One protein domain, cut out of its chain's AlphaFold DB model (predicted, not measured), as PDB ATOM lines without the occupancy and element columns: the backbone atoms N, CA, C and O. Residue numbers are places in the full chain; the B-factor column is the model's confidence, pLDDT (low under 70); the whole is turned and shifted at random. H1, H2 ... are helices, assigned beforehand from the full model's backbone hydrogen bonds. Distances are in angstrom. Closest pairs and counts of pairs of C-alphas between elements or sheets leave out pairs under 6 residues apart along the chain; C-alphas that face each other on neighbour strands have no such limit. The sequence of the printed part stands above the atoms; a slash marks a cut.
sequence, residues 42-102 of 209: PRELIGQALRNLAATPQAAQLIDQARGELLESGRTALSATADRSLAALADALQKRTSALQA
ATOM      1  N   PRO A  42      77.102  28.509  13.820       75.06
ATOM      2  CA  PRO A  42      76.171  27.544  14.417       75.06
ATOM      3  C   PRO A  42      76.211  27.596  15.950       75.06
ATOM      4  O   PRO A  42      75.187  27.469  16.615       75.06
ATOM      5  N   ARG A  43      77.383  27.905  16.519       79.44
ATOM      6  CA  ARG A  43      77.571  28.132  17.957       79.44
ATOM      7  C   ARG A  43      76.732  29.285  18.513       79.44
ATOM      8  O   ARG A  43      76.251  29.184  19.640       79.44
ATOM      9  N   GLU A  44      76.551  30.368  17.761       83.62
ATOM     10  CA  GLU A  44      75.788  31.531  18.231       83.62
ATOM     11  C   GLU A  44      74.287  31.268  18.182       83.62
ATOM     12  O   GLU A  44      73.604  31.558  19.163       83.62
ATOM     13  N   LEU A  45      73.800  30.643  17.104       82.75
ATOM     14  CA  LEU A  45      72.402  30.228  16.975       82.75
ATOM     15  C   LEU A  45      72.016  29.215  18.050       82.75
ATOM     16  O   LEU A  45      71.011  29.400  18.733       82.75
ATOM     17  N   ILE A  46      72.845  28.191  18.260       85.56
ATOM     18  CA  ILE A  46      72.644  27.202  19.326       85.56
ATOM     19  C   ILE A  46      72.686  27.890  20.692       85.56
ATOM     20  O   ILE A  46      71.827  27.646  21.533       85.56
ATOM     21  N   GLY A  47      73.632  28.806  20.913       87.19
ATOM     22  CA  GLY A  47      73.712  29.573  22.154       87.19
ATOM     23  C   GLY A  47      72.495  30.475  22.390       87.19
ATOM     24  O   GLY A  47      72.059  30.632  23.527       87.19
ATOM     25  N   GLN A  48      71.933  31.093  21.349       87.88
ATOM     26  CA  GLN A  48      70.699  31.884  21.434       87.88
ATOM     27  C   GLN A  48      69.471  31.004  21.671       87.88
ATOM     28  O   GLN A  48      68.650  31.343  22.519       87.88
ATOM     29  N   ALA A  49      69.375  29.864  20.992       85.50
ATOM     30  CA  ALA A  49      68.306  28.895  21.190       85.50
ATOM     31  C   ALA A  49      68.328  28.334  22.616       85.50
ATOM     32  O   ALA A  49      67.310  28.366  23.295       85.50
ATOM     33  N   LEU A  50      69.499  27.927  23.113       87.56
ATOM     34  CA  LEU A  50      69.683  27.462  24.490       87.56
ATOM     35  C   LEU A  50      69.346  28.544  25.513       87.56
ATOM     36  O   LEU A  50      68.739  28.233  26.527       87.56
ATOM     37  N   ARG A  51      69.709  29.808  25.263       87.12
ATOM     38  CA  ARG A  51      69.348  30.925  26.153       87.12
ATOM     39  C   ARG A  51      67.848  31.196  26.170       87.12
ATOM     40  O   ARG A  51      67.296  31.386  27.246       87.12
ATOM     41  N   ASN A  52      67.188  31.176  25.014       87.56
ATOM     42  CA  ASN A  52      65.734  31.330  24.934       87.56
ATOM     43  C   ASN A  52      64.998  30.148  25.570       87.56
ATOM     44  O   ASN A  52      63.974  30.343  26.215       87.56
ATOM     45  N   LEU A  53      65.527  28.935  25.417       84.06
ATOM     46  CA  LEU A  53      64.945  27.736  26.000       84.06
ATOM     47  C   LEU A  53      65.155  27.719  27.522       84.06
ATOM     48  O   LEU A  53      64.197  27.546  28.265       84.06
ATOM     49  N   ALA A  54      66.356  28.045  28.002       84.81
ATOM     50  CA  ALA A  54      66.659  28.184  29.429       84.81
ATOM     51  C   ALA A  54      65.922  29.352  30.113       84.81
ATOM     52  O   ALA A  54      65.762  29.341  31.329       84.81
ATOM     53  N   ALA A  55      65.443  30.348  29.359       85.69
ATOM     54  CA  ALA A  55      64.594  31.410  29.900       85.69
ATOM     55  C   ALA A  55      63.211  30.896  30.349       85.69
ATOM     56  O   ALA A  55      62.508  31.590  31.084       85.69
ATOM     57  N   THR A  56      62.820  29.684  29.937       90.31
ATOM     58  CA  THR A  56      61.618  29.019  30.446       90.31
ATOM     59  C   THR A  56      61.973  28.112  31.638       90.31
ATOM     60  O   THR A  56      62.826  27.232  31.505       90.31
ATOM     61  N   PRO A  57      61.331  28.283  32.814       79.44
ATOM     62  CA  PRO A  57      61.727  27.595  34.050       79.44
ATOM     63  C   PRO A  57      61.577  26.068  33.983       79.44
ATOM     64  O   PRO A  57      62.305  25.349  34.657       79.44
ATOM     65  N   GLN A  58      60.669  25.570  33.141       81.75
ATOM     66  CA  GLN A  58      60.477  24.137  32.912       81.75
ATOM     67  C   GLN A  58      61.617  23.538  32.080       81.75
ATOM     68  O   GLN A  58      62.113  22.466  32.403       81.75
ATOM     69  N   ALA A  59      62.093  24.236  31.046       84.06
ATOM     70  CA  ALA A  59      63.151  23.701  30.196       84.06
ATOM     71  C   ALA A  59      64.547  23.840  30.816       84.06
ATOM     72  O   ALA A  59      65.418  23.037  30.505       84.06
ATOM     73  N   ALA A  60      64.772  24.807  31.712       83.25
ATOM     74  CA  ALA A  60      66.037  24.920  32.439       83.25
ATOM     75  C   ALA A  60      66.360  23.646  33.244       83.25
ATOM     76  O   ALA A  60      67.480  23.152  33.174       83.25
ATOM     77  N   GLN A  61      65.358  23.065  33.917       82.62
ATOM     78  CA  GLN A  61      65.525  21.822  34.680       82.62
ATOM     79  C   GLN A  61      65.849  20.630  33.773       82.62
ATOM     80  O   GLN A  61      66.772  19.871  34.061       82.62
ATOM     81  N   LEU A  62      65.153  20.512  32.638       84.50
ATOM     82  CA  LEU A  62      65.421  19.465  31.650       84.50
ATOM     83  C   LEU A  62      66.801  19.626  31.002       84.50
ATOM     84  O   LEU A  62      67.477  18.635  30.749       84.50
ATOM     85  N   ILE A  63      67.234  20.861  30.728       85.31
ATOM     86  CA  ILE A  63      68.555  21.135  30.156       85.31
ATOM     87  C   ILE A  63      69.650  20.782  31.157       85.31
ATOM     88  O   ILE A  63      70.651  20.222  30.733       85.31
ATOM     89  N   ASP A  64      69.491  21.080  32.444       83.94
ATOM     90  CA  ASP A  64      70.503  20.736  33.448       83.94
ATOM     91  C   ASP A  64      70.594  19.220  33.680       83.94
ATOM     92  O   ASP A  64      71.701  18.685  33.747       83.94
ATOM     93  N   GLN A  65      69.461  18.510  33.693       86.19
ATOM     94  CA  GLN A  65      69.432  17.043  33.774       86.19
ATOM     95  C   GLN A  65      70.046  16.392  32.528       86.19
ATOM     96  O   GLN A  65      70.967  15.584  32.630       86.19
ATOM     97  N   ALA A  66      69.615  16.814  31.336       85.50
ATOM     98  CA  ALA A  66      70.152  16.298  30.084       85.50
ATOM     99  C   ALA A  66      71.625  16.677  29.892       85.50
ATOM    100  O   ALA A  66      72.396  15.889  29.366       85.50
ATOM    101  N   ARG A  67      72.063  17.865  30.322       82.31
ATOM    102  CA  ARG A  67      73.477  18.245  30.235       82.31
ATOM    103  C   ARG A  67      74.353  17.366  31.107       82.31
ATOM    104  O   ARG A  67      75.422  17.017  30.641       82.31
ATOM    105  N   GLY A  68      73.938  17.013  32.320       84.75
ATOM    106  CA  GLY A  68      74.743  16.145  33.183       84.75
ATOM    107  C   GLY A  68      74.996  14.777  32.549       84.75
ATOM    108  O   GLY A  68      76.140  14.367  32.385       84.75
ATOM    109  N   GLU A  69      73.931  14.103  32.126       82.81
ATOM    110  CA  GLU A  69      74.004  12.711  31.661       82.81
ATOM    111  C   GLU A  69      74.427  12.599  30.188       82.81
ATOM    112  O   GLU A  69      75.209  11.721  29.809       82.81
ATOM    113  N   LEU A  70      73.959  13.525  29.348       84.81
ATOM    114  CA  LEU A  70      74.199  13.510  27.905       84.81
ATOM    115  C   LEU A  70      75.478  14.248  27.507       84.81
ATOM    116  O   LEU A  70      76.072  13.883  26.496       84.81
ATOM    117  N   LEU A  71      75.937  15.274  28.245       86.69
ATOM    118  CA  LEU A  71      77.248  15.856  27.924       86.69
ATOM    119  C   LEU A  71      78.372  14.909  28.299       86.69
ATOM    120  O   LEU A  71      79.343  14.881  27.561       86.69
ATOM    121  N   GLU A  72      78.279  14.153  29.389       81.50
ATOM    122  CA  GLU A  72      79.380  13.276  29.794       81.50
ATOM    123  C   GLU A  72      79.520  12.087  28.826       81.50
ATOM    124  O   GLU A  72      80.581  11.862  28.233       81.50
ATOM    125  N   SER A  73      78.409  11.393  28.555       85.31
ATOM    126  CA  SER A  73      78.353  10.296  27.578       85.31
ATOM    127  C   SER A  73      78.591  10.787  26.145       85.31
ATOM    128  O   SER A  73      79.396  10.220  25.401       85.31
ATOM    129  N   GLY A  74      77.961  11.903  25.773       82.44
ATOM    130  CA  GLY A  74      78.088  12.510  24.456       82.44
ATOM    131  C   GLY A  74      79.480  13.064  24.194       82.44
ATOM    132  O   GLY A  74      79.996  12.888  23.100       82.44
ATOM    133  N   ARG A  75      80.139  13.694  25.173       83.88
ATOM    134  CA  ARG A  75      81.501  14.218  25.003       83.88
ATOM    135  C   ARG A  75      82.508  13.101  24.789       83.88
ATOM    136  O   ARG A  75      83.388  13.291  23.963       83.88
ATOM    137  N   THR A  76      82.356  11.968  25.468       83.62
ATOM    138  CA  THR A  76      83.271  10.822  25.348       83.62
ATOM    139  C   THR A  76      83.099  10.096  24.008       83.62
ATOM    140  O   THR A  76      84.078   9.834  23.307       83.62
ATOM    141  N   ALA A  77      81.852   9.851  23.586       85.00
ATOM    142  CA  ALA A  77      81.557   9.261  22.277       85.00
ATOM    143  C   ALA A  77      81.926  10.206  21.116       85.00
ATOM    144  O   ALA A  77      82.497   9.788  20.103       85.00
ATOM    145  N   LEU A  78      81.653  11.507  21.268       81.00
ATOM    146  CA  LEU A  78      82.024  12.512  20.277       81.00
ATOM    147  C   LEU A  78      83.525  12.780  20.249       81.00
ATOM    148  O   LEU A  78      84.026  13.065  19.176       81.00
ATOM    149  N   SER A  79      84.265  12.697  21.360       85.19
ATOM    150  CA  SER A  79      85.722  12.880  21.320       85.19
ATOM    151  C   SER A  79      86.403  11.753  20.549       85.19
ATOM    152  O   SER A  79      87.210  12.034  19.670       85.19
ATOM    153  N   ALA A  80      86.003  10.499  20.790       83.38
ATOM    154  CA  ALA A  80      86.552   9.346  20.075       83.38
ATOM    155  C   ALA A  80      86.270   9.403  18.561       83.38
ATOM    156  O   ALA A  80      87.130   9.085  17.738       83.38
ATOM    157  N   THR A  81      85.073   9.852  18.176       83.50
ATOM    158  CA  THR A  81      84.705  10.028  16.761       83.50
ATOM    159  C   THR A  81      85.281  11.311  16.154       83.50
ATOM    160  O   THR A  81      85.602  11.329  14.965       83.50
ATOM    161  N   ALA A  82      85.481  12.369  16.946       86.38
ATOM    162  CA  ALA A  82      86.067  13.627  16.498       86.38
ATOM    163  C   ALA A  82      87.510  13.435  16.039       86.38
ATOM    164  O   ALA A  82      87.834  13.889  14.945       86.38
ATOM    165  N   ASP A  83      88.339  12.718  16.801       87.50
ATOM    166  CA  ASP A  83      89.729  12.454  16.414       87.50
ATOM    167  C   ASP A  83      89.802  11.729  15.061       87.50
ATOM    168  O   ASP A  83      90.559  12.127  14.173       87.50
ATOM    169  N   ARG A  84      88.924  10.740  14.842       86.50
ATOM    170  CA  ARG A  84      88.823  10.014  13.566       86.50
ATOM    171  C   ARG A  84      88.299  10.885  12.425       86.50
ATOM    172  O   ARG A  84      88.799  10.802  11.308       86.50
ATOM    173  N   SER A  85      87.331  11.757  12.700       85.00
ATOM    174  CA  SER A  85      86.806  12.699  11.706       85.00
ATOM    175  C   SER A  85      87.827  13.770  11.314       85.00
ATOM    176  O   SER A  85      87.894  14.150  10.149       85.00
ATOM    177  N   LEU A  86      88.647  14.235  12.262       92.12
ATOM    178  CA  LEU A  86      89.711  15.205  12.018       92.12
ATOM    179  C   LEU A  86      90.840  14.579  11.204       92.12
ATOM    180  O   LEU A  86      91.332  15.232  10.287       92.12
ATOM    181  N   ALA A  87      91.198  13.323  11.489       91.19
ATOM    182  CA  ALA A  87      92.140  12.557  10.680       91.19
ATOM    183  C   ALA A  87      91.629  12.399   9.240       91.19
ATOM    184  O   ALA A  87      92.270  12.880   8.313       91.19
ATOM    185  N   ALA A  88      90.411  11.877   9.055       92.75
ATOM    186  CA  ALA A  88      89.817  11.702   7.728       92.75
ATOM    187  C   ALA A  88      89.690  13.023   6.946       92.75
ATOM    188  O   ALA A  88      89.854  13.061   5.727       92.75
ATOM    189  N   LEU A  89      89.411  14.129   7.639       93.69
ATOM    190  CA  LEU A  89      89.310  15.448   7.021       93.69
ATOM    191  C   LEU A  89      90.687  16.019   6.658       93.69
ATOM    192  O   LEU A  89      90.818  16.655   5.612       93.69
ATOM    193  N   ALA A  90      91.713  15.765   7.474       95.12
ATOM    194  CA  ALA A  90      93.097  16.080   7.140       95.12
ATOM    195  C   ALA A  90      93.570  15.266   5.925       95.12
ATOM    196  O   ALA A  90      94.106  15.856   4.991       95.12
ATOM    197  N   ASP A  91      93.277  13.964   5.876       94.38
ATOM    198  CA  ASP A  91      93.585  13.096   4.734       94.38
ATOM    199  C   ASP A  91      92.863  13.546   3.460       94.38
ATOM    200  O   ASP A  91      93.473  13.638   2.398       94.38
ATOM    201  N   ALA A  92      91.579  13.901   3.544       95.06
ATOM    202  CA  ALA A  92      90.823  14.409   2.400       95.06
ATOM    203  C   ALA A  92      91.378  15.748   1.884       95.06
ATOM    204  O   ALA A  92      91.474  15.963   0.671       95.06
ATOM    205  N   LEU A  93      91.769  16.654   2.786       95.19
ATOM    206  CA  LEU A  93      92.428  17.909   2.422       95.19
ATOM    207  C   LEU A  93      93.810  17.664   1.815       95.19
ATOM    208  O   LEU A  93      94.168  18.336   0.845       95.19
ATOM    209  N   GLN A  94      94.561  16.701   2.346       92.69
ATOM    210  CA  GLN A  94      95.873  16.329   1.838       92.69
ATOM    211  C   GLN A  94      95.766  15.705   0.448       92.69
ATOM    212  O   GLN A  94      96.373  16.235  -0.474       92.69
ATOM    213  N   LYS A  95      94.914  14.691   0.249       94.25
ATOM    214  CA  LYS A  95      94.637  14.081  -1.066       94.25
ATOM    215  C   LYS A  95      94.214  15.122  -2.093       94.25
ATOM    216  O   LYS A  95      94.715  15.132  -3.211       94.25
ATOM    217  N   ARG A  96      93.339  16.051  -1.709       90.06
ATOM    218  CA  ARG A  96      92.904  17.137  -2.592       90.06
ATOM    219  C   ARG A  96      94.028  18.116  -2.918       90.06
ATOM    220  O   ARG A  96      94.099  18.594  -4.042       90.06
ATOM    221  N   THR A  97      94.882  18.429  -1.950       91.06
ATOM    222  CA  THR A  97      96.038  19.307  -2.173       91.06
ATOM    223  C   THR A  97      97.058  18.624  -3.076       91.06
ATOM    224  O   THR A  97      97.504  19.239  -4.037       91.06
ATOM    225  N   SER A  98      97.347  17.343  -2.848       89.69
ATOM    226  CA  SER A  98      98.190  16.520  -3.714       89.69
ATOM    227  C   SER A  98      97.624  16.416  -5.129       89.69
ATOM    228  O   SER A  98      98.369  16.629  -6.071       89.69
ATOM    229  N   ALA A  99      96.316  16.202  -5.298       88.75
ATOM    230  CA  ALA A  99      95.666  16.168  -6.612       88.75
ATOM    231  C   ALA A  99      95.678  17.526  -7.335       88.75
ATOM    232  O   ALA A  99      95.670  17.579  -8.557       88.75
ATOM    233  N   LEU A 100      95.691  18.639  -6.596       86.50
ATOM    234  CA  LEU A 100      95.836  19.979  -7.176       86.50
ATOM    235  C   LEU A 100      97.300  20.335  -7.474       86.50
ATOM    236  O   LEU A 100      97.555  21.190  -8.322       86.50
ATOM    237  N   GLN A 101      98.248  19.722  -6.763       81.56
ATOM    238  CA  GLN A 101      99.684  19.926  -6.941       81.56
ATOM    239  C   GLN A 101     100.274  18.995  -8.012       81.56
ATOM    240  O   GLN A 101     101.212  19.389  -8.702       81.56
ATOM    241  N   ALA A 102      99.698  17.807  -8.191       72.56
ATOM    242  CA  ALA A 102      99.923  16.917  -9.321       72.56
ATOM    243  C   ALA A 102      99.178  17.473 -10.547       72.56
ATOM    244  O   ALA A 102      98.034  17.131 -10.829       72.56
TER     245      ALA A 102
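What this domain is: This is residues 42 to 102 of the 209 residues of an uncharacterized protein of Streptomyces tubercidicus (UniProt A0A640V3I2). The model is a long hook: one long helix, H2, kinked partway along, with the short helix H1 folding back at its first end, so that the two meet at a corner and leave an open gap between them. The free part of H2, residues 65 to 101, makes most of the length. The printed part has 61 residues with two named helices, H1 then H2, no named strand, and the class is all helix. The whole is extended, with a radius of gyration of the C-alphas of 18.3 A and spans of 59 by 23 by 7 A.

Where its parts are: Find C-alpha 57 at (61.727, 27.595, 34.050); from there H2, residues 57 to 101, runs 56.4 A to C-alpha 101 at (99.684, 19.926, -6.941). Near residue 71 it has a kink of 46 degrees. Go back to C-alpha 42 at (76.171, 27.544, 14.417), where H1, residues 42 to 54, begins; it is 17.8 A long.

How they stand to each other: Start from H2 and look at its residues 59 to 63, which alone touch H1, there with residues 53 to 54 alone. The two helices touch only at the corner by their link, and their closest C-alphas, those of Ala 54 and Ala 60, are 4.5 A apart. Their lines stand at a shallow tilt of 6 degrees and run opposite ways, with their centres 18.1 A apart. In H1 every O i to N i+4 pair is within hydrogen-bond range, and in H2 37 of 41 are.

The domain as a whole: Look at Pro 57 and Ala 102 for the two C-alphas farthest apart, at 58.8 A. Residues 42 to 49 of H1 stand free, as do residues 65 to 102, of which 65 to 101 belong to H2. The link from H1 to H2 is tight, with 2 residues between them. The printed part has no cut, its mean pLDDT is 86.0, and no printed residue is under 70.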